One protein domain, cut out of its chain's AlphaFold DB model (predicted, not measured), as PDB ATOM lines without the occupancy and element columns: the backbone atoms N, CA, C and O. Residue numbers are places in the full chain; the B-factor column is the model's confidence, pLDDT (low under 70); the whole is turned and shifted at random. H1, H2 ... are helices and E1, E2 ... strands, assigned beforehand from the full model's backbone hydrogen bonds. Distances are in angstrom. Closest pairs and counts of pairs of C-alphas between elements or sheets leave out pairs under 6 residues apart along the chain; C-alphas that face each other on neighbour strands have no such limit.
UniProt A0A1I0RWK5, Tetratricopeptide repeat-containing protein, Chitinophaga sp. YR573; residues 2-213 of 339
ATOM      1  N   LYS A   2     -42.285  34.257 100.580       30.89
ATOM      2  CA  LYS A   2     -41.716  33.893 101.891       30.89
ATOM      3  C   LYS A   2     -40.208  34.133 101.823       30.89
ATOM      4  O   LYS A   2     -39.541  33.470 101.034       30.89
ATOM      5  N   LEU A   3     -39.693  35.083 102.602       28.20
ATOM      6  CA  LEU A   3     -38.254  35.237 102.806       28.20
ATOM      7  C   LEU A   3     -37.785  34.097 103.715       28.20
ATOM      8  O   LEU A   3     -38.140  34.047 104.891       28.20
ATOM      9  N   LEU A   4     -37.023  33.167 103.148       27.09
ATOM     10  CA  LEU A   4     -36.265  32.176 103.896       27.09
ATOM     11  C   LEU A   4     -34.975  32.871 104.358       27.09
ATOM     12  O   LEU A   4     -34.094  33.139 103.545       27.09
ATOM     13  N   VAL A   5     -34.885  33.229 105.638       29.88
ATOM     14  CA  VAL A   5     -33.624  33.686 106.237       29.88
ATOM     15  C   VAL A   5     -32.904  32.444 106.740       29.88
ATOM     16  O   VAL A   5     -33.204  31.921 107.811       29.88
ATOM     17  N   THR A   6     -31.983  31.934 105.931       29.86
ATOM     18  CA  THR A   6     -31.076  30.856 106.321       29.86
ATOM     19  C   THR A   6     -30.022  31.443 107.259       29.86
ATOM     20  O   THR A   6     -29.070  32.078 106.810       29.86
ATOM     21  N   PHE A   7     -30.194  31.265 108.569       29.41
ATOM     22  CA  PHE A   7     -29.126  31.506 109.538       29.41
ATOM     23  C   PHE A   7     -28.088  30.389 109.386       29.41
ATOM     24  O   PHE A   7     -28.243  29.296 109.924       29.41
ATOM     25  N   ILE A   8     -27.032  30.653 108.619       34.66
ATOM     26  CA  ILE A   8     -25.815  29.844 108.672       34.66
ATOM     27  C   ILE A   8     -25.078  30.278 109.942       34.66
ATOM     28  O   ILE A   8     -24.366  31.280 109.953       34.66
ATOM     29  N   LEU A   9     -25.294  29.543 111.033       30.47
ATOM     30  CA  LEU A   9     -24.435  29.600 112.212       30.47
ATOM     31  C   LEU A   9     -23.079  29.000 111.827       30.47
ATOM     32  O   LEU A   9     -22.863  27.794 111.920       30.47
ATOM     33  N   PHE A  10     -22.159  29.850 111.374       31.19
ATOM     34  CA  PHE A  10     -20.739  29.533 111.416       31.19
ATOM     35  C   PHE A  10     -20.327  29.469 112.891       31.19
ATOM     36  O   PHE A  10     -19.996  30.488 113.494       31.19
ATOM     37  N   PHE A  11     -20.319  28.271 113.479       31.42
ATOM     38  CA  PHE A  11     -19.448  27.989 114.619       31.42
ATOM     39  C   PHE A  11     -18.008  27.969 114.103       31.42
ATOM     40  O   PHE A  11     -17.395  26.924 113.901       31.42
ATOM     41  N   GLY A  12     -17.465  29.155 113.844       30.89
ATOM     42  CA  GLY A  12     -16.029  29.343 113.840       30.89
ATOM     43  C   GLY A  12     -15.560  29.230 115.281       30.89
ATOM     44  O   GLY A  12     -15.406  30.249 115.947       30.89
ATOM     45  N   CYS A  13     -15.355  28.006 115.775       33.25
ATOM     46  CA  CYS A  13     -14.427  27.798 116.878       33.25
ATOM     47  C   CYS A  13     -13.072  28.288 116.371       33.25
ATOM     48  O   CYS A  13     -12.336  27.563 115.706       33.25
ATOM     49  N   SER A  14     -12.752  29.553 116.632       37.22
ATOM     50  CA  SER A  14     -11.365  29.970 116.708       37.22
ATOM     51  C   SER A  14     -10.736  29.051 117.744       37.22
ATOM     52  O   SER A  14     -11.011  29.204 118.933       37.22
ATOM     53  N   ASN A  15      -9.979  28.049 117.295       45.50
ATOM     54  CA  ASN A  15      -9.154  27.239 118.175       45.50
ATOM     55  C   ASN A  15      -8.240  28.222 118.909       45.50
ATOM     56  O   ASN A  15      -7.258  28.698 118.336       45.50
ATOM     57  N   LEU A  16      -8.604  28.602 120.138       50.53
ATOM     58  CA  LEU A  16      -7.697  29.312 121.024       50.53
ATOM     59  C   LEU A  16      -6.468  28.417 121.129       50.53
ATOM     60  O   LEU A  16      -6.549  27.274 121.579       50.53
ATOM     61  N   ILE A  17      -5.352  28.901 120.590       58.78
ATOM     62  CA  ILE A  17      -4.123  28.126 120.534       58.78
ATOM     63  C   ILE A  17      -3.648  27.993 121.981       58.78
ATOM     64  O   ILE A  17      -3.171  28.963 122.562       58.78
ATOM     65  N   ALA A  18      -3.796  26.801 122.561       67.56
ATOM     66  CA  ALA A  18      -3.408  26.537 123.948       67.56
ATOM     67  C   ALA A  18      -1.900  26.762 124.191       67.56
ATOM     68  O   ALA A  18      -1.480  27.003 125.316       67.56
ATOM     69  N   GLN A  19      -1.093  26.714 123.125       79.69
ATOM     70  CA  GLN A  19       0.357  26.873 123.157       79.69
ATOM     71  C   GLN A  19       0.791  28.065 122.287       79.69
ATOM     72  O   GLN A  19       0.599  28.037 121.068       79.69
ATOM     73  N   PRO A  20       1.445  29.100 122.838       87.50
ATOM     74  CA  PRO A  20       2.057  30.144 122.021       87.50
ATOM     75  C   PRO A  20       2.988  29.534 120.970       87.50
ATOM     76  O   PRO A  20       3.790  28.658 121.290       87.50
ATOM     77  N   ARG A  21       2.923  29.996 119.716       89.81
ATOM     78  CA  ARG A  21       3.797  29.472 118.644       89.81
ATOM     79  C   ARG A  21       5.267  29.851 118.852       89.81
ATOM     80  O   ARG A  21       6.158  29.135 118.396       89.81
ATOM     81  N   THR A  22       5.522  30.958 119.546       94.19
ATOM     82  CA  THR A  22       6.864  31.409 119.918       94.19
ATOM     83  C   THR A  22       6.891  31.930 121.350       94.19
ATOM     84  O   THR A  22       5.887  32.415 121.871       94.19
ATOM     85  N   LEU A  23       8.063  31.849 121.978       95.69
ATOM     86  CA  LEU A  23       8.353  32.434 123.286       95.69
ATOM     87  C   LEU A  23       9.641  33.271 123.202       95.69
ATOM     88  O   LEU A  23      10.560  32.904 122.468       95.69
ATOM     89  N   PRO A  24       9.765  34.391 123.934       95.94
ATOM     90  CA  PRO A  24      11.011  35.151 123.958       95.94
ATOM     91  C   PRO A  24      12.134  34.344 124.627       95.94
ATOM     92  O   PRO A  24      11.885  33.516 125.503       95.94
ATOM     93  N   LEU A  25      13.393  34.614 124.257       95.69
ATOM     94  CA  LEU A  25      14.561  33.895 124.796       95.69
ATOM     95  C   LEU A  25      14.698  33.986 126.322       95.69
ATOM     96  O   LEU A  25      15.286  33.101 126.943       95.69
ATOM     97  N   THR A  26      14.130  35.028 126.929       94.44
ATOM     98  CA  THR A  26      14.084  35.209 128.382       94.44
ATOM     99  C   THR A  26      13.355  34.071 129.096       94.44
ATOM    100  O   THR A  26      13.680  33.787 130.245       94.44
ATOM    101  N   MET A  27      12.434  33.367 128.424       94.62
ATOM    102  CA  MET A  27      11.661  32.272 129.022       94.62
ATOM    103  C   MET A  27      12.516  31.064 129.416       94.62
ATOM    104  O   MET A  27      12.163  30.366 130.357       94.62
ATOM    105  N   GLY A  28      13.666  30.840 128.770       91.62
ATOM    106  CA  GLY A  28      14.519  29.679 129.069       91.62
ATOM    107  C   GLY A  28      15.018  29.623 130.516       91.62
ATOM    108  O   GLY A  28      15.211  28.543 131.069       91.62
ATOM    109  N   VAL A  29      15.177  30.791 131.144       92.75
ATOM    110  CA  VAL A  29      15.621  30.946 132.539       92.75
ATOM    111  C   VAL A  29      14.569  31.631 133.414       92.75
ATOM    112  O   VAL A  29      14.840  31.965 134.565       92.75
ATOM    113  N   ALA A  30      13.378  31.891 132.872       93.50
ATOM    114  CA  ALA A  30      12.341  32.596 133.603       93.50
ATOM    115  C   ALA A  30      11.726  31.702 134.693       93.50
ATOM    116  O   ALA A  30      11.599  30.489 134.498       93.50
ATOM    117  N   PRO A  31      11.298  32.290 135.824       94.31
ATOM    118  CA  PRO A  31      10.564  31.555 136.845       94.31
ATOM    119  C   PRO A  31       9.168  31.176 136.339       94.31
ATOM    120  O   PRO A  31       8.614  31.836 135.456       94.31
ATOM    121  N   GLU A  32       8.544  30.182 136.969       94.12
ATOM    122  CA  GLU A  32       7.184  29.718 136.641       94.12
ATOM    123  C   GLU A  32       6.143  30.845 136.592       94.12
ATOM    124  O   GLU A  32       5.235  30.829 135.767       94.12
ATOM    125  N   GLN A  33       6.298  31.887 137.416       95.00
ATOM    126  CA  GLN A  33       5.390  33.034 137.407       95.00
ATOM    127  C   GLN A  33       5.349  33.760 136.052       95.00
ATOM    128  O   GLN A  33       4.323  34.336 135.690       95.00
ATOM    129  N   ALA A  34       6.450  33.750 135.295       95.12
ATOM    130  CA  ALA A  34       6.471  34.288 133.940       95.12
ATOM    131  C   ALA A  34       5.698  33.387 132.968       95.12
ATOM    132  O   ALA A  34       4.979  33.899 132.117       95.12
ATOM    133  N   PHE A  35       5.784  32.064 133.133       94.19
ATOM    134  CA  PHE A  35       5.014  31.107 132.337       94.19
ATOM    135  C   PHE A  35       3.519  31.220 132.608       94.19
ATOM    136  O   PHE A  35       2.751  31.277 131.654       94.19
ATOM    137  N   LYS A  36       3.108  31.393 133.868       93.38
ATOM    138  CA  LYS A  36       1.704  31.653 134.225       93.38
ATOM    139  C   LYS A  36       1.128  32.860 133.484       93.38
ATOM    140  O   LYS A  36       0.002  32.796 133.018       93.38
ATOM    141  N   LYS A  37       1.897  33.939 133.288       92.50
ATOM    142  CA  LYS A  37       1.438  35.116 132.514       92.50
ATOM    143  C   LYS A  37       1.188  34.826 131.032       92.50
ATOM    144  O   LYS A  37       0.499  35.602 130.381       92.50
ATOM    145  N   VAL A  38       1.809  33.779 130.499       90.56
ATOM    146  CA  VAL A  38       1.758  33.426 129.079       90.56
ATOM    147  C   VAL A  38       0.753  32.302 128.823       90.56
ATOM    148  O   VAL A  38       0.022  32.358 127.840       90.56
ATOM    149  N   PHE A  39       0.727  31.293 129.692       88.81
ATOM    150  CA  PHE A  39      -0.070  30.081 129.525       88.81
ATOM    151  C   PHE A  39      -1.414  30.133 130.254       88.81
ATOM    152  O   PHE A  39      -2.333  29.463 129.796       88.81
ATOM    153  N   ASN A  40      -1.572  30.926 131.327       90.31
ATOM    154  CA  ASN A  40      -2.865  31.035 132.008       90.31
ATOM    155  C   ASN A  40      -3.799  31.940 131.204       90.31
ATOM    156  O   ASN A  40      -3.721  33.168 131.258       90.31
ATOM    157  N   THR A  41      -4.684  31.293 130.467       87.19
ATOM    158  CA  THR A  41      -5.754  31.876 129.661       87.19
ATOM    159  C   THR A  41      -7.091  31.316 130.143       87.19
ATOM    160  O   THR A  41      -7.135  30.483 131.043       87.19
ATOM    161  N   ASP A  42      -8.199  31.714 129.521       83.06
ATOM    162  CA  ASP A  42      -9.505  31.126 129.844       83.06
ATOM    163  C   ASP A  42      -9.571  29.614 129.550       83.06
ATOM    164  O   ASP A  42     -10.407  28.911 130.116       83.06
ATOM    165  N   THR A  43      -8.705  29.100 128.671       80.12
ATOM    166  CA  THR A  43      -8.775  27.725 128.142       80.12
ATOM    167  C   THR A  43      -7.532  26.883 128.410       80.12
ATOM    168  O   THR A  43      -7.526  25.703 128.066       80.12
ATOM    169  N   ALA A  44      -6.481  27.465 128.987       84.19
ATOM    170  CA  ALA A  44      -5.248  26.767 129.345       84.19
ATOM    171  C   ALA A  44      -4.685  27.308 130.662       84.19
ATOM    172  O   ALA A  44      -4.767  28.511 130.895       84.19
ATOM    173  N   HIS A  45      -4.086  26.453 131.488       87.69
ATOM    174  CA  HIS A  45      -3.383  26.831 132.713       87.69
ATOM    175  C   HIS A  45      -2.014  26.156 132.777       87.69
ATOM    176  O   HIS A  45      -1.872  24.979 132.476       87.69
ATOM    177  N   PHE A  46      -0.992  26.911 133.164       89.62
ATOM    178  CA  PHE A  46       0.363  26.409 133.365       89.62
ATOM    179  C   PHE A  46       0.444  25.428 134.538       89.62
ATOM    180  O   PHE A  46       0.011  25.778 135.638       89.62
ATOM    181  N   GLU A  47       1.128  24.303 134.327       87.62
ATOM    182  CA  GLU A  47       1.417  23.309 135.366       87.62
ATOM    183  C   GLU A  47       2.896  23.317 135.765       87.62
ATOM    184  O   GLU A  47       3.243  23.648 136.898       87.62
ATOM    185  N   SER A  48       3.792  22.992 134.831       90.56
ATOM    186  CA  SER A  48       5.228  22.919 135.101       90.56
ATOM    187  C   SER A  48       6.075  23.215 133.866       90.56
ATOM    188  O   SER A  48       5.587  23.249 132.731       90.56
ATOM    189  N   ARG A  49       7.380  23.439 134.070       92.19
ATOM    190  CA  ARG A  49       8.346  23.611 132.978       92.19
ATOM    191  C   ARG A  49       9.674  22.927 133.246       92.19
ATOM    192  O   ARG A  49      10.247  23.099 134.317       92.19
ATOM    193  N   GLU A  50      10.251  22.333 132.208       92.50
ATOM    194  CA  GLU A  50      11.645  21.876 132.204       92.50
ATOM    195  C   GLU A  50      12.420  22.493 131.053       92.50
ATOM    196  O   GLU A  50      11.871  22.773 129.992       92.50
ATOM    197  N   ALA A  51      13.715  22.689 131.251       91.62
ATOM    198  CA  ALA A  51      14.606  23.147 130.201       91.62
ATOM    199  C   ALA A  51      15.871  22.307 130.225       91.62
ATOM    200  O   ALA A  51      16.318  21.880 131.288       91.62
ATOM    201  N   SER A  52      16.455  22.080 129.055       90.75
ATOM    202  CA  SER A  52      17.745  21.407 128.982       90.75
ATOM    203  C   SER A  52      18.827  22.265 129.628       90.75
ATOM    204  O   SER A  52      18.734  23.493 129.627       90.75
ATOM    205  N   GLU A  53      19.890  21.640 130.131       86.50
ATOM    206  CA  GLU A  53      20.976  22.350 130.825       86.50
ATOM    207  C   GLU A  53      21.602  23.464 129.969       86.50
ATOM    208  O   GLU A  53      21.915  24.548 130.452       86.50
ATOM    209  N   ASN A  54      21.726  23.228 128.660       86.81
ATOM    210  CA  ASN A  54      22.233  24.207 127.694       86.81
ATOM    211  C   ASN A  54      21.180  25.238 127.228       86.81
ATOM    212  O   ASN A  54      21.472  26.078 126.374       86.81
ATOM    213  N   GLY A  55      19.945  25.156 127.730       89.44
ATOM    214  CA  GLY A  55      18.814  25.997 127.337       89.44
ATOM    215  C   GLY A  55      18.378  25.826 125.880       89.44
ATOM    216  O   GLY A  55      17.721  26.706 125.332       89.44
ATOM    217  N   LYS A  56      18.777  24.746 125.202       91.88
ATOM    218  CA  LYS A  56      18.365  24.466 123.820       91.88
ATOM    219  C   LYS A  56      16.882  24.105 123.734       91.88
ATOM    220  O   LYS A  56      16.217  24.517 122.785       91.88
ATOM    221  N   TRP A  57      16.375  23.354 124.701       93.75
ATOM    222  CA  TRP A  57      15.006  22.853 124.709       93.75
ATOM    223  C   TRP A  57      14.263  23.357 125.934       93.75
ATOM    224  O   TRP A  57      14.833  23.436 127.020       93.75
ATOM    225  N   LEU A  58      12.993  23.689 125.739       93.69
ATOM    226  CA  LEU A  58      12.082  24.131 126.782       93.69
ATOM    227  C   LEU A  58      10.768  23.368 126.626       93.69
ATOM    228  O   LEU A  58      10.138  23.416 125.572       93.69
ATOM    229  N   PHE A  59      10.365  22.673 127.676       92.25
ATOM    230  CA  PHE A  59       9.130  21.915 127.765       92.25
ATOM    231  C   PHE A  59       8.211  22.568 128.785       92.25
ATOM    232  O   PHE A  59       8.663  23.001 129.845       92.25
ATOM    233  N   VAL A  60       6.925  22.634 128.467       90.94
ATOM    234  CA  VAL A  60       5.891  23.183 129.347       90.94
ATOM    235  C   VAL A  60       4.740  22.195 129.400       90.94
ATOM    236  O   VAL A  60       4.236  21.809 128.349       90.94
ATOM    237  N   SER A  61       4.332  21.783 130.597       87.81
ATOM    238  CA  SER A  61       3.058  21.095 130.793       87.81
ATOM    239  C   SER A  61       1.985  22.129 131.116       87.81
ATOM    240  O   SER A  61       2.253  23.159 131.750       87.81
ATOM    241  N   TYR A  62       0.773  21.885 130.639       84.69
ATOM    242  CA  TYR A  62      -0.359  22.759 130.895       84.69
ATOM    243  C   TYR A  62      -1.657  21.954 130.921       84.69
ATOM    244  O   TYR A  62      -1.822  20.993 130.171       84.69
ATOM    245  N   GLU A  63      -2.591  22.374 131.759       82.50
ATOM    246  CA  GLU A  63      -3.979  21.940 131.710       82.50
ATOM    247  C   GLU A  63      -4.717  22.694 130.602       82.50
ATOM    248  O   GLU A  63      -4.462  23.874 130.350       82.50
ATOM    249  N   LYS A  64      -5.668  22.033 129.952       78.25
ATOM    250  CA  LYS A  64      -6.537  22.583 128.921       78.25
ATOM    251  C   LYS A  64      -7.955  22.107 129.160       78.25
ATOM    252  O   LYS A  64      -8.207  20.948 129.475       78.25
ATOM    253  N   THR A  65      -8.894  23.004 128.923       72.12
ATOM    254  CA  THR A  65     -10.301  22.641 128.939       72.12
ATOM    255  C   THR A  65     -10.789  22.180 127.568       72.12
ATOM    256  O   THR A  65     -10.593  22.897 126.583       72.12
ATOM    257  N   ASP A  66     -11.493  21.048 127.505       64.81
ATOM    258  CA  ASP A  66     -12.041  20.530 126.240       64.81
ATOM    259  C   ASP A  66     -13.438  21.074 125.902       64.81
ATOM    260  O   ASP A  66     -13.762  21.255 124.730       64.81
ATOM    261  N   THR A  67     -14.270  21.359 126.911       64.38
ATOM    262  CA  THR A  67     -15.692  21.716 126.721       64.38
ATOM    263  C   THR A  67     -16.091  23.071 127.314       64.38
ATOM    264  O   THR A  67     -16.879  23.793 126.704       64.38
ATOM    265  N   PHE A  68     -15.542  23.453 128.472       68.69
ATOM    266  CA  PHE A  68     -15.864  24.701 129.182       68.69
ATOM    267  C   PHE A  68     -14.603  25.434 129.601       68.69
ATOM    268  O   PHE A  68     -13.704  24.788 130.094       68.69
ATOM    269  N   ASN A  69     -14.557  26.763 129.542       78.75
ATOM    270  CA  ASN A  69     -13.422  27.504 130.101       78.75
ATOM    271  C   ASN A  69     -13.275  27.311 131.628       78.75
ATOM    272  O   ASN A  69     -14.252  27.037 132.334       78.75
ATOM    273  N   PHE A  70     -12.068  27.540 132.151       78.12
ATOM    274  CA  PHE A  70     -11.749  27.441 133.586       78.12
ATOM    275  C   PHE A  70     -12.575  28.399 134.467       78.12
ATOM    276  O   PHE A  70     -12.710  28.210 135.678       78.12
ATOM    277  N   ASN A  71     -13.145  29.446 133.868       79.31
ATOM    278  CA  ASN A  71     -13.976  30.429 134.555       79.31
ATOM    279  C   ASN A  71     -15.439  29.987 134.730       79.31
ATOM    280  O   ASN A  71     -16.158  30.597 135.530       79.31
ATOM    281  N   SER A  72     -15.866  28.928 134.037       78.31
ATOM    282  CA  SER A  72     -17.221  28.385 134.087       78.31
ATOM    283  C   SER A  72     -17.579  27.899 135.499       78.31
ATOM    284  O   SER A  72     -16.786  27.193 136.125       78.31
ATOM    285  N   PRO A  73     -18.782  28.207 136.022       71.31
ATOM    286  CA  PRO A  73     -19.214  27.726 137.333       71.31
ATOM    287  C   PRO A  73     -19.273  26.194 137.414       71.31
ATOM    288  O   PRO A  73     -19.053  25.648 138.488       71.31
ATOM    289  N   PHE A  74     -19.490  25.494 136.292       66.00
ATOM    290  CA  PHE A  74     -19.434  24.027 136.231       66.00
ATOM    291  C   PHE A  74     -18.012  23.473 136.398       66.00
ATOM    292  O   PHE A  74     -17.853  22.360 136.883       66.00
ATOM    293  N   TYR A  75     -16.987  24.256 136.039       65.81
ATOM    294  CA  TYR A  75     -15.583  23.889 136.233       65.81
ATOM    295  C   TYR A  75     -15.145  24.086 137.692       65.81
ATOM    296  O   TYR A  75     -14.399  23.287 138.243       65.81
ATOM    297  N   LYS A  76     -15.649  25.138 138.352       56.91
ATOM    298  CA  LYS A  76     -15.275  25.503 139.732       56.91
ATOM    299  C   LYS A  76     -15.873  24.606 140.821       56.91
ATOM    300  O   LYS A  76     -15.454  24.722 141.967       56.91
ATOM    301  N   ASN A  77     -16.864  23.774 140.494       46.94
ATOM    302  CA  ASN A  77     -17.699  23.089 141.488       46.94
ATOM    303  C   ASN A  77     -17.395  21.591 141.680       46.94
ATOM    304  O   ASN A  77     -18.100  20.949 142.450       46.94
ATOM    305  N   ASN A  78     -16.390  21.022 141.005       49.88
ATOM    306  CA  ASN A  78     -16.127  19.581 141.046       49.88
ATOM    307  C   ASN A  78     -14.742  19.267 141.621       49.88
ATOM    308  O   ASN A  78     -13.726  19.469 140.965       49.88
ATOM    309  N   ASP A  79     -14.744  18.664 142.809       47.53
ATOM    310  CA  ASP A  79     -13.623  18.034 143.530       47.53
ATOM    311  C   ASP A  79     -12.890  16.914 142.750       47.53
ATOM    312  O   ASP A  79     -11.983  16.263 143.267       47.53
ATOM    313  N   ASN A  80     -13.234  16.696 141.482       51.53
ATOM    314  CA  ASN A  80     -12.678  15.642 140.654       51.53
ATOM    315  C   ASN A  80     -11.971  16.261 139.449       51.53
ATOM    316  O   ASN A  80     -12.600  16.640 138.462       51.53
ATOM    317  N   ARG A  81     -10.633  16.284 139.511       53.06
ATOM    318  CA  ARG A  81      -9.704  16.575 138.397       53.06
ATOM    319  C   ARG A  81      -9.795  15.558 137.239       53.06
ATOM    320  O   ARG A  81      -8.893  15.476 136.418       53.06
ATOM    321  N   ASP A  82     -10.871  14.780 137.164       49.78
ATOM    322  CA  ASP A  82     -11.001  13.594 136.314       49.78
ATOM    323  C   ASP A  82     -11.262  13.930 134.832       49.78
ATOM    324  O   ASP A  82     -11.282  13.026 134.004       49.78
ATOM    325  N   TYR A  83     -11.450  15.209 134.475       50.09
ATOM    326  CA  TYR A  83     -11.810  15.651 133.115       50.09
ATOM    327  C   TYR A  83     -10.914  16.765 132.560       50.09
ATOM    328  O   TYR A  83     -11.307  17.473 131.630       50.09
ATOM    329  N   ILE A  84      -9.738  16.971 133.151       61.28
ATOM    330  CA  ILE A  84      -8.814  18.010 132.706       61.28
ATOM    331  C   ILE A  84      -7.841  17.390 131.711       61.28
ATOM    332  O   ILE A  84      -7.033  16.536 132.065       61.28
ATOM    333  N   SER A  85      -7.900  17.837 130.460       65.06
ATOM    334  CA  SER A  85      -6.887  17.461 129.483       65.06
ATOM    335  C   SER A  85      -5.568  18.118 129.856       65.06
ATOM    336  O   SER A  85      -5.502  19.328 130.049       65.06
ATOM    337  N   VAL A  86      -4.498  17.336 129.934       72.44
ATOM    338  CA  VAL A  86      -3.143  17.862 130.117       72.44
ATOM    339  C   VAL A  86      -2.407  17.735 128.789       72.44
ATOM    340  O   VAL A  86      -2.584  16.754 128.068       72.44
ATOM    341  N   GLY A  87      -1.649  18.767 128.430       78.19
ATOM    342  CA  GLY A  87      -0.831  18.799 127.228       78.19
ATOM    343  C   GLY A  87       0.620  19.147 127.534       78.19
ATOM    344  O   GLY A  87       0.947  19.741 128.563       78.19
ATOM    345  N   ILE A  88       1.495  18.819 126.585       85.62
ATOM    346  CA  ILE A  88       2.900  19.227 126.585       85.62
ATOM    347  C   ILE A  88       3.102  20.192 125.424       85.62
ATOM    348  O   ILE A  88       2.614  19.964 124.320       85.62
ATOM    349  N   ALA A  89       3.858  21.261 125.658       88.88
ATOM    350  CA  ALA A  89       4.410  22.137 124.640       88.88
ATOM    351  C   ALA A  89       5.935  21.967 124.608       88.88
ATOM    352  O   ALA A  89       6.597  22.058 125.642       88.88
ATOM    353  N   PHE A  90       6.495  21.713 123.425       92.75
ATOM    354  CA  PHE A  90       7.928  21.520 123.212       92.75
ATOM    355  C   PHE A  90       8.470  22.646 122.338       92.75
ATOM    356  O   PHE A  90       8.083  22.789 121.177       92.75
ATOM    357  N   TYR A  91       9.397  23.417 122.892       94.25
ATOM    358  CA  TYR A  91      10.056  24.516 122.219       94.25
ATOM    359  C   TYR A  91      11.545  24.257 122.027       94.25
ATOM    360  O   TYR A  91      12.240  23.767 122.918       94.25
ATOM    361  N   GLU A  92      12.060  24.686 120.881       94.88
ATOM    362  CA  GLU A  92      13.488  24.686 120.581       94.88
ATOM    363  C   GLU A  92      13.986  26.117 120.403       94.88
ATOM    364  O   GLU A  92      13.363  26.933 119.716       94.88
ATOM    365  N   LYS A  93      15.125  26.422 121.023       96.00
ATOM    366  CA  LYS A  93      15.788  27.716 120.924       96.00
ATOM    367  C   LYS A  93      16.266  27.966 119.491       96.00
ATOM    368  O   LYS A  93      17.086  27.229 118.953       96.00
ATOM    369  N   GLN A  94      15.781  29.054 118.916       96.38
ATOM    370  CA  GLN A  94      16.228  29.674 117.673       96.38
ATOM    371  C   GLN A  94      17.072  30.920 118.002       96.38
ATOM    372  O   GLN A  94      17.119  31.338 119.163       96.38
ATOM    373  N   PRO A  95      17.732  31.569 117.020       96.25
ATOM    374  CA  PRO A  95      18.569  32.739 117.294       96.25
ATOM    375  C   PRO A  95      17.866  33.883 118.042       96.25
ATOM    376  O   PRO A  95      18.508  34.563 118.834       96.25
ATOM    377  N   ASN A  96      16.556  34.072 117.826       95.88
ATOM    378  CA  ASN A  96      15.808  35.223 118.353       95.88
ATOM    379  C   ASN A  96      14.661  34.853 119.307       95.88
ATOM    380  O   ASN A  96      14.117  35.725 119.983       95.88
ATOM    381  N   ASN A  97      14.244  33.589 119.344       97.19
ATOM    382  CA  ASN A  97      13.104  33.132 120.134       97.19
ATOM    383  C   ASN A  97      13.203  31.630 120.406       97.19
ATOM    384  O   ASN A  97      14.076  30.945 119.893       97.19
ATOM    385  N   TYR A  98      12.298  31.122 121.220       97.12
ATOM    386  CA  TYR A  98      11.953  29.712 121.270       97.12
ATOM    387  C   TYR A  98      10.789  29.472 120.312       97.12
ATOM    388  O   TYR A  98       9.803  30.210 120.348       97.12
ATOM    389  N   GLN A  99      10.892  28.445 119.473       95.81
ATOM    390  CA  GLN A  99       9.864  28.083 118.499       95.81
ATOM    391  C   GLN A  99       9.199  26.771 118.897       95.81
ATOM    392  O   GLN A  99       9.895  25.803 119.203       95.81
ATOM    393  N   LEU A 100       7.865  26.739 118.868       93.19
ATOM    394  CA  LEU A 100       7.102  25.521 119.111       93.19
ATOM    395  C   LEU A 100       7.408  24.483 118.022       93.19
ATOM    396  O   LEU A 100       7.352  24.794 116.832       93.19
ATOM    397  N   LYS A 101       7.735  23.259 118.436       93.12
ATOM    398  CA  LYS A 101       8.173  22.179 117.546       93.12
ATOM    399  C   LYS A 101       7.096  21.166 117.213       93.12
ATOM    400  O   LYS A 101       7.225  20.528 116.175       93.12
ATOM    401  N   PHE A 102       6.062  21.021 118.040       88.69
ATOM    402  CA  PHE A 102       4.964  20.118 117.713       88.69
ATOM    403  C   PHE A 102       4.336  20.508 116.373       88.69
ATOM    404  O   PHE A 102       3.935  21.652 116.152       88.69
ATOM    405  N   THR A 103       4.312  19.538 115.467       83.50
ATOM    406  CA  THR A 103       3.831  19.679 114.088       83.50
ATOM    407  C   THR A 103       2.338  19.390 113.967       83.50
ATOM    408  O   THR A 103       1.740  19.668 112.930       83.50
ATOM    409  N   ASN A 104       1.733  18.860 115.030       74.38
ATOM    410  CA  ASN A 104       0.305  18.629 115.149       74.38
ATOM    411  C   ASN A 104      -0.200  19.158 116.501       74.38
ATOM    412  O   ASN A 104       0.535  19.154 117.488       74.38
ATOM    413  N   ASP A 105      -1.455  19.606 116.534       67.81
ATOM    414  CA  ASP A 105      -2.084  20.128 117.754       67.81
ATOM    415  C   ASP A 105      -2.535  18.994 118.713       67.81
ATOM    416  O   ASP A 105      -2.973  19.274 119.826       67.81
ATOM    417  N   ASN A 106      -2.387  17.723 118.302       66.31
ATOM    418  CA  ASN A 106      -2.742  16.516 119.059       66.31
ATOM    419  C   ASN A 106      -1.525  15.868 119.756       66.31
ATOM    420  O   ASN A 106      -1.572  14.703 120.160       66.31
ATOM    421  N   ALA A 107      -0.401  16.578 119.867       69.56
ATOM    422  CA  ALA A 107       0.826  15.979 120.360       69.56
ATOM    423  C   ALA A 107       0.702  15.620 121.842       69.56
ATOM    424  O   ALA A 107       0.544  16.498 122.688       69.56
ATOM    425  N   PHE A 108       0.750  14.317 122.138       69.81
ATOM    426  CA  PHE A 108       0.427  13.759 123.460       69.81
ATOM    427  C   PHE A 108      -0.930  14.212 124.015       69.81
ATOM    428  O   PHE A 108      -1.130  14.243 125.227       69.81
ATOM    429  N   TYR A 109      -1.846  14.541 123.109       67.69
ATOM    430  CA  TYR A 109      -3.241  14.818 123.375       67.69
ATOM    431  C   TYR A 109      -4.062  13.731 122.689       67.69
ATOM    432  O   TYR A 109      -3.811  13.366 121.539       67.69
ATOM    433  N   CYS A 110      -5.033  13.191 123.407       65.19
ATOM    434  CA  CYS A 110      -5.918  12.166 122.890       65.19
ATOM    435  C   CYS A 110      -7.350  12.660 123.059       65.19
ATOM    436  O   CYS A 110      -7.870  12.680 124.169       65.19
ATOM    437  N   ALA A 111      -7.967  13.086 121.957       63.94
ATOM    438  CA  ALA A 111      -9.302  13.677 121.960       63.94
ATOM    439  C   ALA A 111     -10.380  12.652 122.347       63.94
ATOM    440  O   ALA A 111     -11.416  13.004 122.905       63.94
ATOM    441  N   THR A 112     -10.132  11.380 122.038       62.03
ATOM    442  CA  THR A 112     -11.005  10.243 122.353       62.03
ATOM    443  C   THR A 112     -10.699   9.584 123.699       62.03
ATOM    444  O   THR A 112     -11.526   8.816 124.199       62.03
ATOM    445  N   CYS A 113      -9.555   9.889 124.320       60.44
ATOM    446  CA  CYS A 113      -9.197   9.352 125.629       60.44
ATOM    447  C   CYS A 113      -9.922  10.147 126.713       60.44
ATOM    448  O   CYS A 113      -9.395  11.104 127.275       60.44
ATOM    449  N   ASN A 114     -11.146   9.734 127.025       55.28
ATOM    450  CA  ASN A 114     -11.840  10.245 128.197       55.28
ATOM    451  C   ASN A 114     -11.026   9.919 129.466       55.28
ATOM    452  O   ASN A 114     -10.555   8.795 129.638       55.28
ATOM    453  N   ASN A 115     -10.934  10.888 130.382       64.81
ATOM    454  CA  ASN A 115     -10.373  10.752 131.732       64.81
ATOM    455  C   ASN A 115      -8.835  10.733 131.853       64.81
ATOM    456  O   ASN A 115      -8.303   9.986 132.674       64.81
ATOM    457  N   VAL A 116      -8.089  11.540 131.088       69.31
ATOM    458  CA  VAL A 116      -6.681  11.809 131.449       69.31
ATOM    459  C   VAL A 116      -6.658  12.477 132.828       69.31
ATOM    460  O   VAL A 116      -7.206  13.555 133.013       69.31
ATOM    461  N   LYS A 117      -6.032  11.823 133.809       69.56
ATOM    462  CA  LYS A 117      -5.925  12.307 135.194       69.56
ATOM    463  C   LYS A 117      -4.707  13.206 135.397       69.56
ATOM    464  O   LYS A 117      -4.667  14.021 136.317       69.56
ATOM    465  N   GLY A 118      -3.670  13.007 134.591       74.44
ATOM    466  CA  GLY A 118      -2.453  13.792 134.685       74.44
ATOM    467  C   GLY A 118      -1.414  13.389 133.659       74.44
ATOM    468  O   GLY A 118      -1.354  12.240 133.217       74.44
ATOM    469  N   GLN A 119      -0.559  14.342 133.321       78.75
ATOM    470  CA  GLN A 119       0.584  14.137 132.454       78.75
ATOM    471  C   GLN A 119       1.790  14.856 133.045       78.75
ATOM    472  O   GLN A 119       1.677  15.957 133.577       78.75
ATOM    473  N   GLY A 120       2.949  14.221 132.958       82.94
ATOM    474  CA  GLY A 120       4.199  14.790 133.433       82.94
ATOM    475  C   GLY A 120       5.344  14.405 132.523       82.94
ATOM    476  O   GLY A 120       5.245  13.471 131.725       82.94
ATOM    477  N   PHE A 121       6.450  15.122 132.662       90.12
ATOM    478  CA  PHE A 121       7.685  14.766 131.994       90.12
ATOM    479  C   PHE A 121       8.896  15.070 132.860       90.12
ATOM    480  O   PHE A 121       8.849  15.887 133.777       90.12
ATOM    481  N   THR A 122       9.998  14.413 132.536       91.44
ATOM    482  CA  THR A 122      11.312  14.711 133.094       91.44
ATOM    483  C   THR A 122      12.312  14.724 131.958       91.44
ATOM    484  O   THR A 122      12.308  13.836 131.104       91.44
ATOM    485  N   LEU A 123      13.169  15.738 131.946       90.38
ATOM    486  CA  LEU A 123      14.220  15.889 130.955       90.38
ATOM    487  C   LEU A 123      15.573  15.616 131.608       90.38
ATOM    488  O   LEU A 123      15.916  16.228 132.614       90.38
ATOM    489  N   ASN A 124      16.355  14.722 131.011       89.81
ATOM    490  CA  ASN A 124      17.726  14.447 131.411       89.81
ATOM    491  C   ASN A 124      18.612  14.420 130.164       89.81
ATOM    492  O   ASN A 124      18.593  13.452 129.404       89.81
ATOM    493  N   ASN A 125      19.394  15.483 129.967       87.12
ATOM    494  CA  ASN A 125      20.266  15.655 128.805       87.12
ATOM    495  C   ASN A 125      19.514  15.466 127.474       87.12
ATOM    496  O   ASN A 125      18.682  16.292 127.101       87.12
ATOM    497  N   ASP A 126      19.810  14.366 126.784       90.88
ATOM    498  CA  ASP A 126      19.266  13.985 125.483       90.88
ATOM    499  C   ASP A 126      18.123  12.963 125.616       90.88
ATOM    500  O   ASP A 126      17.772  12.315 124.637       90.88
ATOM    501  N   THR A 127      17.533  12.800 126.805       94.19
ATOM    502  CA  THR A 127      16.416  11.877 127.048       94.19
ATOM    503  C   THR A 127      15.261  12.599 127.733       94.19
ATOM    504  O   THR A 127      15.447  13.222 128.778       94.19
ATOM    505  N   ILE A 128      14.057  12.487 127.173       94.00
ATOM    506  CA  ILE A 128      12.818  12.941 127.806       94.00
ATOM    507  C   ILE A 128      11.940  11.737 128.127       94.00
ATOM    508  O   ILE A 128      11.681  10.881 127.280       94.00
ATOM    509  N   PHE A 129      11.488  11.695 129.372       94.25
ATOM    510  CA  PHE A 129      10.510  10.741 129.866       94.25
ATOM    511  C   PHE A 129       9.168  11.444 129.947       94.25
ATOM    512  O   PHE A 129       9.090  12.518 130.533       94.25
ATOM    513  N   ILE A 130       8.128  10.854 129.374       91.31
ATOM    514  CA  ILE A 130       6.758  11.367 129.415       91.31
ATOM    515  C   ILE A 130       5.891  10.309 130.072       91.31
ATOM    516  O   ILE A 130       5.984   9.139 129.720       91.31
ATOM    517  N   ARG A 131       5.047  10.716 131.017       89.06
ATOM    518  CA  ARG A 131       4.070   9.851 131.676       89.06
ATOM    519  C   ARG A 131       2.675  10.416 131.470       89.06
ATOM    520  O   ARG A 131       2.476  11.603 131.713       89.06
ATOM    521  N   ILE A 132       1.729   9.571 131.079       84.56
ATOM    522  CA  ILE A 132       0.311   9.907 130.938       84.56
ATOM    523  C   ILE A 132      -0.491   8.935 131.796       84.56
ATOM    524  O   ILE A 132      -0.324   7.728 131.681       84.56
ATOM    525  N   SER A 133      -1.336   9.462 132.674       82.56
ATOM    526  CA  SER A 133      -2.250   8.680 133.504       82.56
ATOM    527  C   SER A 133      -3.682   8.869 133.039       82.56
ATOM    528  O   SER A 133      -4.124  10.006 132.876       82.56
ATOM    529  N   TYR A 134      -4.423   7.773 132.936       78.62
ATOM    530  CA  TYR A 134      -5.828   7.735 132.541       78.62
ATOM    531  C   TYR A 134      -6.687   7.066 133.618       78.62
ATOM    532  O   TYR A 134      -6.202   6.221 134.374       78.62
ATOM    533  N   GLY A 135      -7.977   7.401 133.606       67.81
ATOM    534  CA  GLY A 135      -9.050   6.737 134.337       67.81
ATOM    535  C   GLY A 135      -9.350   7.306 135.735       67.81
ATOM    536  O   GLY A 135      -8.480   7.906 136.376       67.81
ATOM    537  N   PRO A 136     -10.587   7.102 136.241       61.12
ATOM    538  CA  PRO A 136     -10.885   7.147 137.672       61.12
ATOM    539  C   PRO A 136     -10.332   5.892 138.385       61.12
ATOM    540  O   PRO A 136      -9.905   4.934 137.756       61.12
ATOM    541  N   SER A 137     -10.338   5.866 139.722       58.00
ATOM    542  CA  SER A 137      -9.557   4.913 140.541       58.00
ATOM    543  C   SER A 137      -9.820   3.405 140.354       58.00
ATOM    544  O   SER A 137      -9.052   2.616 140.897       58.00
ATOM    545  N   VAL A 138     -10.890   2.989 139.664       62.22
ATOM    546  CA  VAL A 138     -11.275   1.569 139.485       62.22
ATOM    547  C   VAL A 138     -10.624   0.905 138.270       62.22
ATOM    548  O   VAL A 138     -10.142  -0.214 138.406       62.22
ATOM    549  N   ALA A 139     -10.541   1.604 137.138       74.50
ATOM    550  CA  ALA A 139      -9.796   1.178 135.958       74.50
ATOM    551  C   ALA A 139      -8.905   2.336 135.521       74.50
ATOM    552  O   ALA A 139      -9.388   3.430 135.222       74.50
ATOM    553  N   TRP A 140      -7.600   2.096 135.533       83.44
ATOM    554  CA  TRP A 140      -6.591   3.108 135.255       83.44
ATOM    555  C   TRP A 140      -5.615   2.607 134.206       83.44
ATOM    556  O   TRP A 140      -5.389   1.406 134.078       83.44
ATOM    557  N   ALA A 141      -5.004   3.539 133.485       85.44
ATOM    558  CA  ALA A 141      -3.863   3.254 132.629       85.44
ATOM    559  C   ALA A 141      -2.741   4.257 132.899       85.44
ATOM    560  O   ALA A 141      -2.990   5.402 133.280       85.44
ATOM    561  N   ASN A 142      -1.503   3.819 132.746       88.44
ATOM    562  CA  ASN A 142      -0.308   4.625 132.891       88.44
ATOM    563  C   ASN A 142       0.625   4.326 131.726       88.44
ATOM    564  O   ASN A 142       1.327   3.315 131.721       88.44
ATOM    565  N   ASP A 143       0.674   5.257 130.785       89.06
ATOM    566  CA  ASP A 143       1.604   5.196 129.674       89.06
ATOM    567  C   ASP A 143       2.878   5.939 130.047       89.06
ATOM    568  O   ASP A 143       2.852   7.038 130.609       89.06
ATOM    569  N   ARG A 144       4.017   5.353 129.712       92.56
ATOM    570  CA  ARG A 144       5.342   5.923 129.908       92.56
ATOM    571  C   ARG A 144       6.116   5.811 128.612       92.56
ATOM    572  O   ARG A 144       6.276   4.726 128.069       92.56
ATOM    573  N   PHE A 145       6.633   6.931 128.138       93.62
ATOM    574  CA  PHE A 145       7.388   7.016 126.897       93.62
ATOM    575  C   PHE A 145       8.768   7.585 127.169       93.62
ATOM    576  O   PHE A 145       8.909   8.578 127.881       93.62
ATOM    577  N   GLN A 146       9.781   6.981 126.562       96.00
ATOM    578  CA  GLN A 146      11.140   7.496 126.561       96.00
ATOM    579  C   GLN A 146      11.508   7.899 125.138       96.00
ATOM    580  O   GLN A 146      11.598   7.047 124.253       96.00
ATOM    581  N   PHE A 147      11.756   9.188 124.926       95.56
ATOM    582  CA  PHE A 147      12.316   9.693 123.677       95.56
ATOM    583  C   PHE A 147      13.776  10.072 123.884       95.56
ATOM    584  O   PHE A 147      14.113  10.752 124.853       95.56
ATOM    585  N   ILE A 148      14.631   9.675 122.944       95.88
ATOM    586  CA  ILE A 148      16.051  10.026 122.925       95.88
ATOM    587  C   ILE A 148      16.310  10.966 121.748       95.88
ATOM    588  O   ILE A 148      15.843  10.735 120.630       95.88
ATOM    589  N   TYR A 149      17.061  12.038 121.984       94.50
ATOM    590  CA  TYR A 149      17.477  12.968 120.948       94.50
ATOM    591  C   TYR A 149      18.549  12.336 120.058       94.50
ATOM    592  O   TYR A 149      19.704  12.143 120.444       94.50
ATOM    593  N   ASN A 150      18.177  12.057 118.813       92.38
ATOM    594  CA  ASN A 150      19.096  11.604 117.789       92.38
ATOM    595  C   ASN A 150      19.833  12.809 117.188       92.38
ATOM    596  O   ASN A 150      19.267  13.592 116.421       92.38
ATOM    597  N   ARG A 151      21.124  12.938 117.507       91.00
ATOM    598  CA  ARG A 151      21.984  14.037 117.035       91.00
ATOM    599  C   ARG A 151      22.276  14.000 115.532       91.00
ATOM    600  O   ARG A 151      22.612  15.035 114.972       91.00
ATOM    601  N   ILE A 152      22.151  12.840 114.884       89.06
ATOM    602  CA  ILE A 152      22.384  12.697 113.438       89.06
ATOM    603  C   ILE A 152      21.219  13.326 112.672       89.06
ATOM    604  O   ILE A 152      21.424  14.126 111.764       89.06
ATOM    605  N   ASN A 153      19.993  13.015 113.095       88.50
ATOM    606  CA  ASN A 153      18.774  13.466 112.420       88.50
ATOM    607  C   ASN A 153      18.159  14.721 113.066       88.50
ATOM    608  O   ASN A 153      17.134  15.212 112.602       88.50
ATOM    609  N   ASN A 154      18.775  15.228 114.139       90.06
ATOM    610  CA  ASN A 154      18.304  16.346 114.958       90.06
ATOM    611  C   ASN A 154      16.842  16.212 115.404       90.06
ATOM    612  O   ASN A 154      16.069  17.170 115.342       90.06
ATOM    613  N   ARG A 155      16.455  15.012 115.849       92.25
ATOM    614  CA  ARG A 155      15.066  14.711 116.205       92.25
ATOM    615  C   ARG A 155      14.977  13.766 117.394       92.25
ATOM    616  O   ARG A 155      15.794  12.865 117.544       92.25
ATOM    617  N   TRP A 156      13.973  13.991 118.228       94.19
ATOM    618  CA  TRP A 156      13.631  13.127 119.350       94.19
ATOM    619  C   TRP A 156      12.835  11.928 118.852       94.19
ATOM    620  O   TRP A 156      11.781  12.112 118.242       94.19
ATOM    621  N   GLU A 157      13.326  10.725 119.111       94.88
ATOM    622  CA  GLU A 157      12.744   9.476 118.622       94.88
ATOM    623  C   GLU A 157      12.440   8.533 119.789       94.88
ATOM    624  O   GLU A 157      13.214   8.449 120.744       94.88
ATOM    625  N   LEU A 158      11.289   7.863 119.734       94.31
ATOM    626  CA  LEU A 158      10.832   6.948 120.775       94.31
ATOM    627  C   LEU A 158      11.775   5.743 120.838       94.31
ATOM    628  O   LEU A 158      11.947   5.047 119.835       94.31
ATOM    629  N   SER A 159      12.359   5.497 122.008       95.56
ATOM    630  CA  SER A 159      13.240   4.354 122.266       95.56
ATOM    631  C   SER A 159      12.557   3.261 123.082       95.56
ATOM    632  O   SER A 159      12.806   2.080 122.856       95.56
ATOM    633  N   GLU A 160      11.696   3.644 124.027       95.50
ATOM    634  CA  GLU A 160      10.943   2.713 124.872       95.50
ATOM    635  C   GLU A 160       9.531   3.236 125.132       95.50
ATOM    636  O   GLU A 160       9.322   4.445 125.265       95.50
ATOM    637  N   ALA A 161       8.582   2.311 125.254       94.50
ATOM    638  CA  ALA A 161       7.254   2.572 125.788       94.50
ATOM    639  C   ALA A 161       6.926   1.548 126.882       94.50
ATOM    640  O   ALA A 161       7.380   0.402 126.845       94.50
ATOM    641  N   GLN A 162       6.147   1.967 127.866       94.38
ATOM    642  CA  GLN A 162       5.578   1.105 128.885       94.38
ATOM    643  C   GLN A 162       4.118   1.485 129.089       94.38
ATOM    644  O   GLN A 162       3.817   2.662 129.246       94.38
ATOM    645  N   ILE A 163       3.242   0.489 129.055       92.06
ATOM    646  CA  ILE A 163       1.793   0.649 129.110       92.06
ATOM    647  C   ILE A 163       1.302  -0.253 130.234       92.06
ATOM    648  O   ILE A 163       1.313  -1.476 130.103       92.06
ATOM    649  N   ASP A 164       0.922   0.348 131.353       92.00
ATOM    650  CA  ASP A 164       0.410  -0.382 132.509       92.00
ATOM    651  C   ASP A 164      -1.072  -0.075 132.661       92.00
ATOM    652  O   ASP A 164      -1.457   1.093 132.664       92.00
ATOM    653  N   MET A 165      -1.910  -1.090 132.809       91.00
ATOM    654  CA  MET A 165      -3.350  -0.898 132.923       91.00
ATOM    655  C   MET A 165      -3.977  -1.844 133.935       91.00
ATOM    656  O   MET A 165      -3.571  -2.997 134.040       91.00
ATOM    657  N   ALA A 166      -4.995  -1.358 134.636       90.81
ATOM    658  CA  ALA A 166      -5.897  -2.165 135.443       90.81
ATOM    659  C   ALA A 166      -7.298  -2.118 134.832       90.81
ATOM    660  O   ALA A 166      -7.812  -1.033 134.547       90.81
ATOM    661  N   ASN A 167      -7.912  -3.284 134.633       88.81
ATOM    662  CA  ASN A 167      -9.307  -3.373 134.209       88.81
ATOM    663  C   ASN A 167     -10.271  -3.296 135.412       88.81
ATOM    664  O   ASN A 167      -9.847  -3.279 136.569       88.81
ATOM    665  N   ASP A 168     -11.578  -3.296 135.141       85.31
ATOM    666  CA  ASP A 168     -12.623  -3.226 136.176       85.31
ATOM    667  C   ASP A 168     -12.617  -4.431 137.144       85.31
ATOM    668  O   ASP A 168     -13.128  -4.346 138.262       85.31
ATOM    669  N   GLU A 169     -12.005  -5.548 136.743       86.75
ATOM    670  CA  GLU A 169     -11.821  -6.757 137.557       86.75
ATOM    671  C   GLU A 169     -10.521  -6.719 138.387       86.75
ATOM    672  O   GLU A 169     -10.180  -7.695 139.057       86.75
ATOM    673  N   LYS A 170      -9.807  -5.580 138.384       85.69
ATOM    674  CA  LYS A 170      -8.495  -5.368 139.021       85.69
ATOM    675  C   LYS A 170      -7.383  -6.271 138.479       85.69
ATOM    676  O   LYS A 170      -6.351  -6.440 139.133       85.69
ATOM    677  N   GLU A 171      -7.567  -6.855 137.301       92.25
ATOM    678  CA  GLU A 171      -6.482  -7.503 136.577       92.25
ATOM    679  C   GLU A 171      -5.550  -6.422 136.034       92.25
ATOM    680  O   GLU A 171      -5.988  -5.473 135.380       92.25
ATOM    681  N   ILE A 172      -4.262  -6.571 136.328       93.88
ATOM    682  CA  ILE A 172      -3.204  -5.668 135.899       93.88
ATOM    683  C   ILE A 172      -2.515  -6.286 134.690       93.88
ATOM    684  O   ILE A 172      -2.082  -7.436 134.740       93.88
ATOM    685  N   THR A 173      -2.371  -5.513 133.621       95.75
ATOM    686  CA  THR A 173      -1.498  -5.832 132.492       95.75
ATOM    687  C   THR A 173      -0.414  -4.778 132.401       95.75
ATOM    688  O   THR A 173      -0.708  -3.611 132.157       95.75
ATOM    689  N   ASN A 174       0.834  -5.204 132.573       96.69
ATOM    690  CA  ASN A 174       1.999  -4.355 132.368       96.69
ATOM    691  C   ASN A 174       2.698  -4.780 131.086       96.69
ATOM    692  O   ASN A 174       3.091  -5.940 130.925       96.69
ATOM    693  N   GLU A 175       2.888  -3.830 130.190       95.69
ATOM    694  CA  GLU A 175       3.528  -4.033 128.907       95.69
ATOM    695  C   GLU A 175       4.757  -3.150 128.762       95.69
ATOM    696  O   GLU A 175       4.758  -1.979 129.135       95.69
ATOM    697  N   HIS A 176       5.807  -3.707 128.170       96.19
ATOM    698  CA  HIS A 176       7.017  -2.984 127.834       96.19
ATOM    699  C   HIS A 176       7.416  -3.237 126.384       96.19
ATOM    700  O   HIS A 176       7.482  -4.380 125.922       96.19
ATOM    701  N   ILE A 177       7.726  -2.150 125.686       95.62
ATOM    702  CA  ILE A 177       8.192  -2.135 124.306       95.62
ATOM    703  C   ILE A 177       9.559  -1.459 124.276       95.62
ATOM    704  O   ILE A 177       9.716  -0.322 124.725       95.62
ATOM    705  N   HIS A 178      10.539  -2.144 123.698       95.56
ATOM    706  CA  HIS A 178      11.887  -1.633 123.485       95.56
ATOM    707  C   HIS A 178      12.228  -1.687 121.994       95.56
ATOM    708  O   HIS A 178      12.228  -2.765 121.391       95.56
ATOM    709  N   PHE A 179      12.531  -0.536 121.395       94.25
ATOM    710  CA  PHE A 179      12.871  -0.445 119.977       94.25
ATOM    711  C   PHE A 179      14.351  -0.781 119.751       94.25
ATOM    712  O   PHE A 179      15.244  -0.148 120.307       94.25
ATOM    713  N   LEU A 180      14.612  -1.783 118.909       92.62
ATOM    714  CA  LEU A 180      15.956  -2.266 118.556       92.62
ATOM    715  C   LEU A 180      16.616  -1.432 117.448       92.62
ATOM    716  O   LEU A 180      17.815  -1.537 117.199       92.62
ATOM    717  N   SER A 181      15.816  -0.635 116.745       90.62
ATOM    718  CA  SER A 181      16.226   0.245 115.653       90.62
ATOM    719  C   SER A 181      15.337   1.492 115.645       90.62
ATOM    720  O   SER A 181      14.484   1.641 116.517       90.62
ATOM    721  N   ALA A 182      15.535   2.386 114.675       90.12
ATOM    722  CA  ALA A 182      14.708   3.579 114.507       90.12
ATOM    723  C   ALA A 182      13.208   3.221 114.511       90.12
ATOM    724  O   ALA A 182      12.730   2.485 113.639       90.12
ATOM    725  N   SER A 183      12.475   3.729 115.505       90.88
ATOM    726  CA  SER A 183      11.038   3.495 115.660       90.88
ATOM    727  C   SER A 183      10.226   4.243 114.604       90.88
ATOM    728  O   SER A 183       9.089   3.868 114.314       90.88
ATOM    729  N   GLY A 184      10.779   5.316 114.028       89.31
ATOM    730  CA  GLY A 184      10.035   6.231 113.165       89.31
ATOM    731  C   GLY A 184       8.934   6.996 113.908       89.31
ATOM    732  O   GLY A 184       8.143   7.692 113.273       89.31
ATOM    733  N   VAL A 185       8.877   6.878 115.240       90.25
ATOM    734  CA  VAL A 185       7.949   7.605 116.103       90.25
ATOM    735  C   VAL A 185       8.708   8.756 116.729       90.25
ATOM    736  O   VAL A 185       9.615   8.560 117.535       90.25
ATOM    737  N   TYR A 186       8.323   9.971 116.367       91.75
ATOM    738  CA  TYR A 186       9.032  11.168 116.789       91.75
ATOM    739  C   TYR A 186       8.196  12.006 117.735       91.75
ATOM    740  O   TYR A 186       6.988  12.124 117.552       91.75
ATOM    741  N   LEU A 187       8.860  12.617 118.714       91.62
ATOM    742  CA  LEU A 187       8.220  13.420 119.753       91.62
ATOM    743  C   LEU A 187       7.331  14.515 119.151       91.62
ATOM    744  O   LEU A 187       6.157  14.624 119.476       91.62
ATOM    745  N   ASP A 188       7.886  15.288 118.220       89.00
ATOM    746  CA  ASP A 188       7.259  16.448 117.579       89.00
ATOM    747  C   ASP A 188       6.069  16.113 116.662       89.00
ATOM    748  O   ASP A 188       5.345  17.016 116.237       89.00
ATOM    749  N   SER A 189       5.855  14.836 116.348       86.81
ATOM    750  CA  SER A 189       4.712  14.354 115.570       86.81
ATOM    751  C   SER A 189       3.943  13.225 116.258       86.81
ATOM    752  O   SER A 189       3.106  12.597 115.614       86.81
ATOM    753  N   TYR A 190       4.234  12.931 117.527       86.56
ATOM    754  CA  TYR A 190       3.583  11.848 118.256       86.56
ATOM    755  C   TYR A 190       2.086  12.135 118.382       86.56
ATOM    756  O   TYR A 190       1.706  13.264 118.672       86.56
ATOM    757  N   ALA A 191       1.246  11.127 118.173       78.69
ATOM    758  CA  ALA A 191      -0.199  11.233 118.324       78.69
ATOM    759  C   ALA A 191      -0.710   9.961 119.001       78.69
ATOM    760  O   ALA A 191      -0.701   8.893 118.389       78.69
ATOM    761  N   ALA A 192      -1.136  10.077 120.261       70.44
ATOM    762  CA  ALA A 192      -1.526   8.929 121.082       70.44
ATOM    763  C   ALA A 192      -2.663   8.107 120.443       70.44
ATOM    764  O   ALA A 192      -2.660   6.888 120.537       70.44
ATOM    765  N   GLU A 193      -3.577   8.758 119.715       69.12
ATOM    766  CA  GLU A 193      -4.698   8.092 119.033       69.12
ATOM    767  C   GLU A 193      -4.286   7.160 117.887       69.12
ATOM    768  O   GLU A 193      -5.030   6.244 117.550       69.12
ATOM    769  N   TYR A 194      -3.135   7.409 117.254       69.44
ATOM    770  CA  TYR A 194      -2.763   6.760 115.989       69.44
ATOM    771  C   TYR A 194      -1.545   5.844 116.110       69.44
ATOM    772  O   TYR A 194      -1.190   5.148 115.155       69.44
ATOM    773  N   VAL A 195      -0.868   5.844 117.262       68.94
ATOM    774  CA  VAL A 195       0.301   4.990 117.483       68.94
ATOM    775  C   VAL A 195      -0.164   3.623 117.979       68.94
ATOM    776  O   VAL A 195      -0.361   3.394 119.167       68.94
ATOM    777  N   HIS A 196      -0.311   2.694 117.037       74.31
ATOM    778  CA  HIS A 196      -0.641   1.297 117.315       74.31
ATOM    779  C   HIS A 196       0.638   0.456 117.379       74.31
ATOM    780  O   HIS A 196       1.189   0.054 116.350       74.31
ATOM    781  N   PHE A 197       1.122   0.189 118.594       77.56
ATOM    782  CA  PHE A 197       2.374  -0.547 118.806       77.56
ATOM    783  C   PHE A 197       2.340  -2.001 118.313       77.56
ATOM    784  O   PHE A 197       3.387  -2.575 118.024       77.56
ATOM    785  N   GLU A 198       1.148  -2.569 118.143       75.69
ATOM    786  CA  GLU A 198       0.933  -3.921 117.614       75.69
ATOM    787  C   GLU A 198       1.446  -4.099 116.177       75.69
ATOM    788  O   GLU A 198       1.752  -5.212 115.758       75.69
ATOM    789  N   ASN A 199       1.590  -3.002 115.430       79.12
ATOM    790  CA  ASN A 199       2.011  -3.034 114.031       79.12
ATOM    791  C   ASN A 199       3.538  -3.053 113.850       79.12
ATOM    792  O   ASN A 199       4.019  -3.109 112.715       79.12
ATOM    793  N   TYR A 200       4.316  -2.980 114.935       79.06
ATOM    794  CA  TYR A 200       5.773  -3.021 114.851       79.06
ATOM    795  C   TYR A 200       6.269  -4.461 114.761       79.06
ATOM    796  O   TYR A 200       5.980  -5.270 115.642       79.06
ATOM    797  N   PRO A 201       7.049  -4.798 113.723       80.19
ATOM    798  CA  PRO A 201       7.501  -6.162 113.544       80.19
ATOM    799  C   PRO A 201       8.622  -6.494 114.544       80.19
ATOM    800  O   PRO A 201       9.362  -5.611 114.993       80.19
ATOM    801  N   SER A 202       8.752  -7.776 114.899       80.00
ATOM    802  CA  SER A 202       9.634  -8.248 115.982       80.00
ATOM    803  C   SER A 202      11.121  -7.942 115.768       80.00
ATOM    804  O   SER A 202      11.884  -7.850 116.724       80.00
ATOM    805  N   GLU A 203      11.558  -7.757 114.520       85.81
ATOM    806  CA  GLU A 203      12.925  -7.343 114.200       85.81
ATOM    807  C   GLU A 203      13.205  -5.871 114.536       85.81
ATOM    808  O   GLU A 203      14.364  -5.480 114.674       85.81
ATOM    809  N   LYS A 204      12.158  -5.046 114.682       89.19
ATOM    810  CA  LYS A 204      12.278  -3.625 115.028       89.19
ATOM    811  C   LYS A 204      12.052  -3.348 116.505       89.19
ATOM    812  O   LYS A 204      12.616  -2.376 117.008       89.19
ATOM    813  N   ALA A 205      11.257  -4.162 117.190       93.31
ATOM    814  CA  ALA A 205      10.934  -3.960 118.593       93.31
ATOM    815  C   ALA A 205      10.755  -5.284 119.339       93.31
ATOM    816  O   ALA A 205      10.181  -6.238 118.818       93.31
ATOM    817  N   VAL A 206      11.201  -5.308 120.594       94.19
ATOM    818  CA  VAL A 206      10.833  -6.353 121.550       94.19
ATOM    819  C   VAL A 206       9.637  -5.864 122.344       94.19
ATOM    820  O   VAL A 206       9.705  -4.799 122.955       94.19
ATOM    821  N   ARG A 207       8.570  -6.661 122.364       93.69
ATOM    822  CA  ARG A 207       7.371  -6.422 123.166       93.69
ATOM    823  C   ARG A 207       7.204  -7.559 124.156       93.69
ATOM    824  O   ARG A 207       7.186  -8.725 123.768       93.69
ATOM    825  N   VAL A 208       7.076  -7.215 125.427       95.19
ATOM    826  CA  VAL A 208       6.764  -8.159 126.497       95.19
ATOM    827  C   VAL A 208       5.580  -7.654 127.289       95.19
ATOM    828  O   VAL A 208       5.427  -6.453 127.482       95.19
ATOM    829  N   SER A 209       4.761  -8.579 127.766       95.69
ATOM    830  CA  SER A 209       3.604  -8.265 128.588       95.69
ATOM    831  C   SER A 209       3.479  -9.297 129.698       95.69
ATOM    832  O   SER A 209       3.834 -10.468 129.516       95.69
ATOM    833  N   LEU A 210       3.016  -8.849 130.858       97.88
ATOM    834  CA  LEU A 210       2.660  -9.705 131.973       97.88
ATOM    835  C   LEU A 210       1.312  -9.259 132.533       97.88
ATOM    836  O   LEU A 210       1.166  -8.132 133.004       97.88
ATOM    837  N   THR A 211       0.357 -10.183 132.515       96.94
ATOM    838  CA  THR A 211      -0.984  -9.990 133.068       96.94
ATOM    839  C   THR A 211      -1.144 -10.797 134.348       96.94
ATOM    840  O   THR A 211      -0.808 -11.987 134.378       96.94
ATOM    841  N   TYR A 212      -1.628 -10.167 135.413       95.44
ATOM    842  CA  TYR A 212      -1.826 -10.794 136.715       95.44
ATOM    843  C   TYR A 212      -2.877 -10.055 137.548       95.44
ATOM    844  O   TYR A 212      -3.057  -8.848 137.428       95.44
ATOM    845  N   THR A 213      -3.519 -10.768 138.467       93.31
ATOM    846  CA  THR A 213      -4.400 -10.169 139.479       93.31
ATOM    847  C   THR A 213      -3.667 -10.169 140.821       93.31
ATOM    848  O   THR A 213      -3.208 -11.239 141.238       93.31
TER     849      THR A 213
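Overview. This is residues 2 to 213 of the 339 residues of the protein "Tetratricopeptide repeat-containing protein" of Chitinophaga sp. YR573 (UniProt A0A1I0RWK5). A wall of six strands, E6 to E11, meets a smaller sheet, E1 E5 E4 E3 E2, which is curled like part of a barrel with H1 and H2 in its hollow; the two are only partly face to face, where E6, at the wall's edge, packs on E2, E3 and E4 from outside the curl. Residues 2 to 14 stick out as a tail, and the link of residues 180 to 204 folds back over one face of the wall. The printed part has 212 residues, with three named helices and eleven named strands in the order E1 H1 H2 E2 E3 H3, then E4 to E11; both sheets are antiparallel, and the class is mostly strand, though named elements hold 105 residues, under half. It is compact, with a radius of gyration of the C-alphas of 19.5 A and spans of 67 by 51 by 41 A.

Arrangement. Start at edge strand E1, residues 22 to 24; its neighbour is E5, residues 97 to 100, with N 23 and O 98 within hydrogen-bond range at 2.9 A. Next come E4, residues 85 to 93, E3, residues 57 to 64, and edge strand E2, residues 44 to 51; look for N 99 and O 92 at 2.9 A, N 87 and O 62 at 2.8 A, N 45 and O 63 at 2.8 A. H1, residues 25 to 29, and H2, residues 32 to 39, are on the same face of this sheet, at heights over the sheet of 8.1 A and 7.0 A; the closest C-alphas of H2 and E2 are those of Phe 39 and Phe 46, 5.3 A apart. H3, residues 73 to 76, is not on either sheet. O i to N i+4 pairs within range are 0 of 1 in H1, which has 2 of 2 O i to N i+3 pairs, and 3 of 4 in H2; H3 is too short for one. E6, residues 116 to 124, E7, 127 to 134, E8, 140 to 150, E9, 155 to 166, E10, 172 to 179, and E11, 205 to 212, form a meander, each strand the antiparallel neighbour of the one before; find N 120 and O 131 at 2.9 A, N 130 and O 145 at 2.8 A, N 144 and O 162 at 2.7 A, N 163 and O 175 at 2.9 A, N 208 and O 176 at 2.9 A. The two sheets make a sandwich, two sheets face to face, their strands at 23 degrees; the closest C-alphas of E4 and E6 are those of Val 86 and Gln 119, 5.8 A apart, while E4 and E7 are apart.

Along the chain. Find C-alpha 22 at (6.864, 31.409, 119.918), where E1 begins. E4 runs 26.3 A and E8 32.2 A. E9 runs 33.1 A from C-alpha 155 at (15.066, 14.711, 116.205) and bends by 51 degrees at residue 159. E11 ends at C-alpha 212, (-1.826, -10.794, 136.715).

Size, cuts and confidence. Without residues 2 to 14, which stand free, the body spans 49 by 46 by 26 A. The printed part has no cut; the links E5 to E6 and E10 to E11 are long. Mean pLDDT of the printed part is 80.6, with 52 residues under 70, among them 2 to 18, 74 to 85 and 105 to 117.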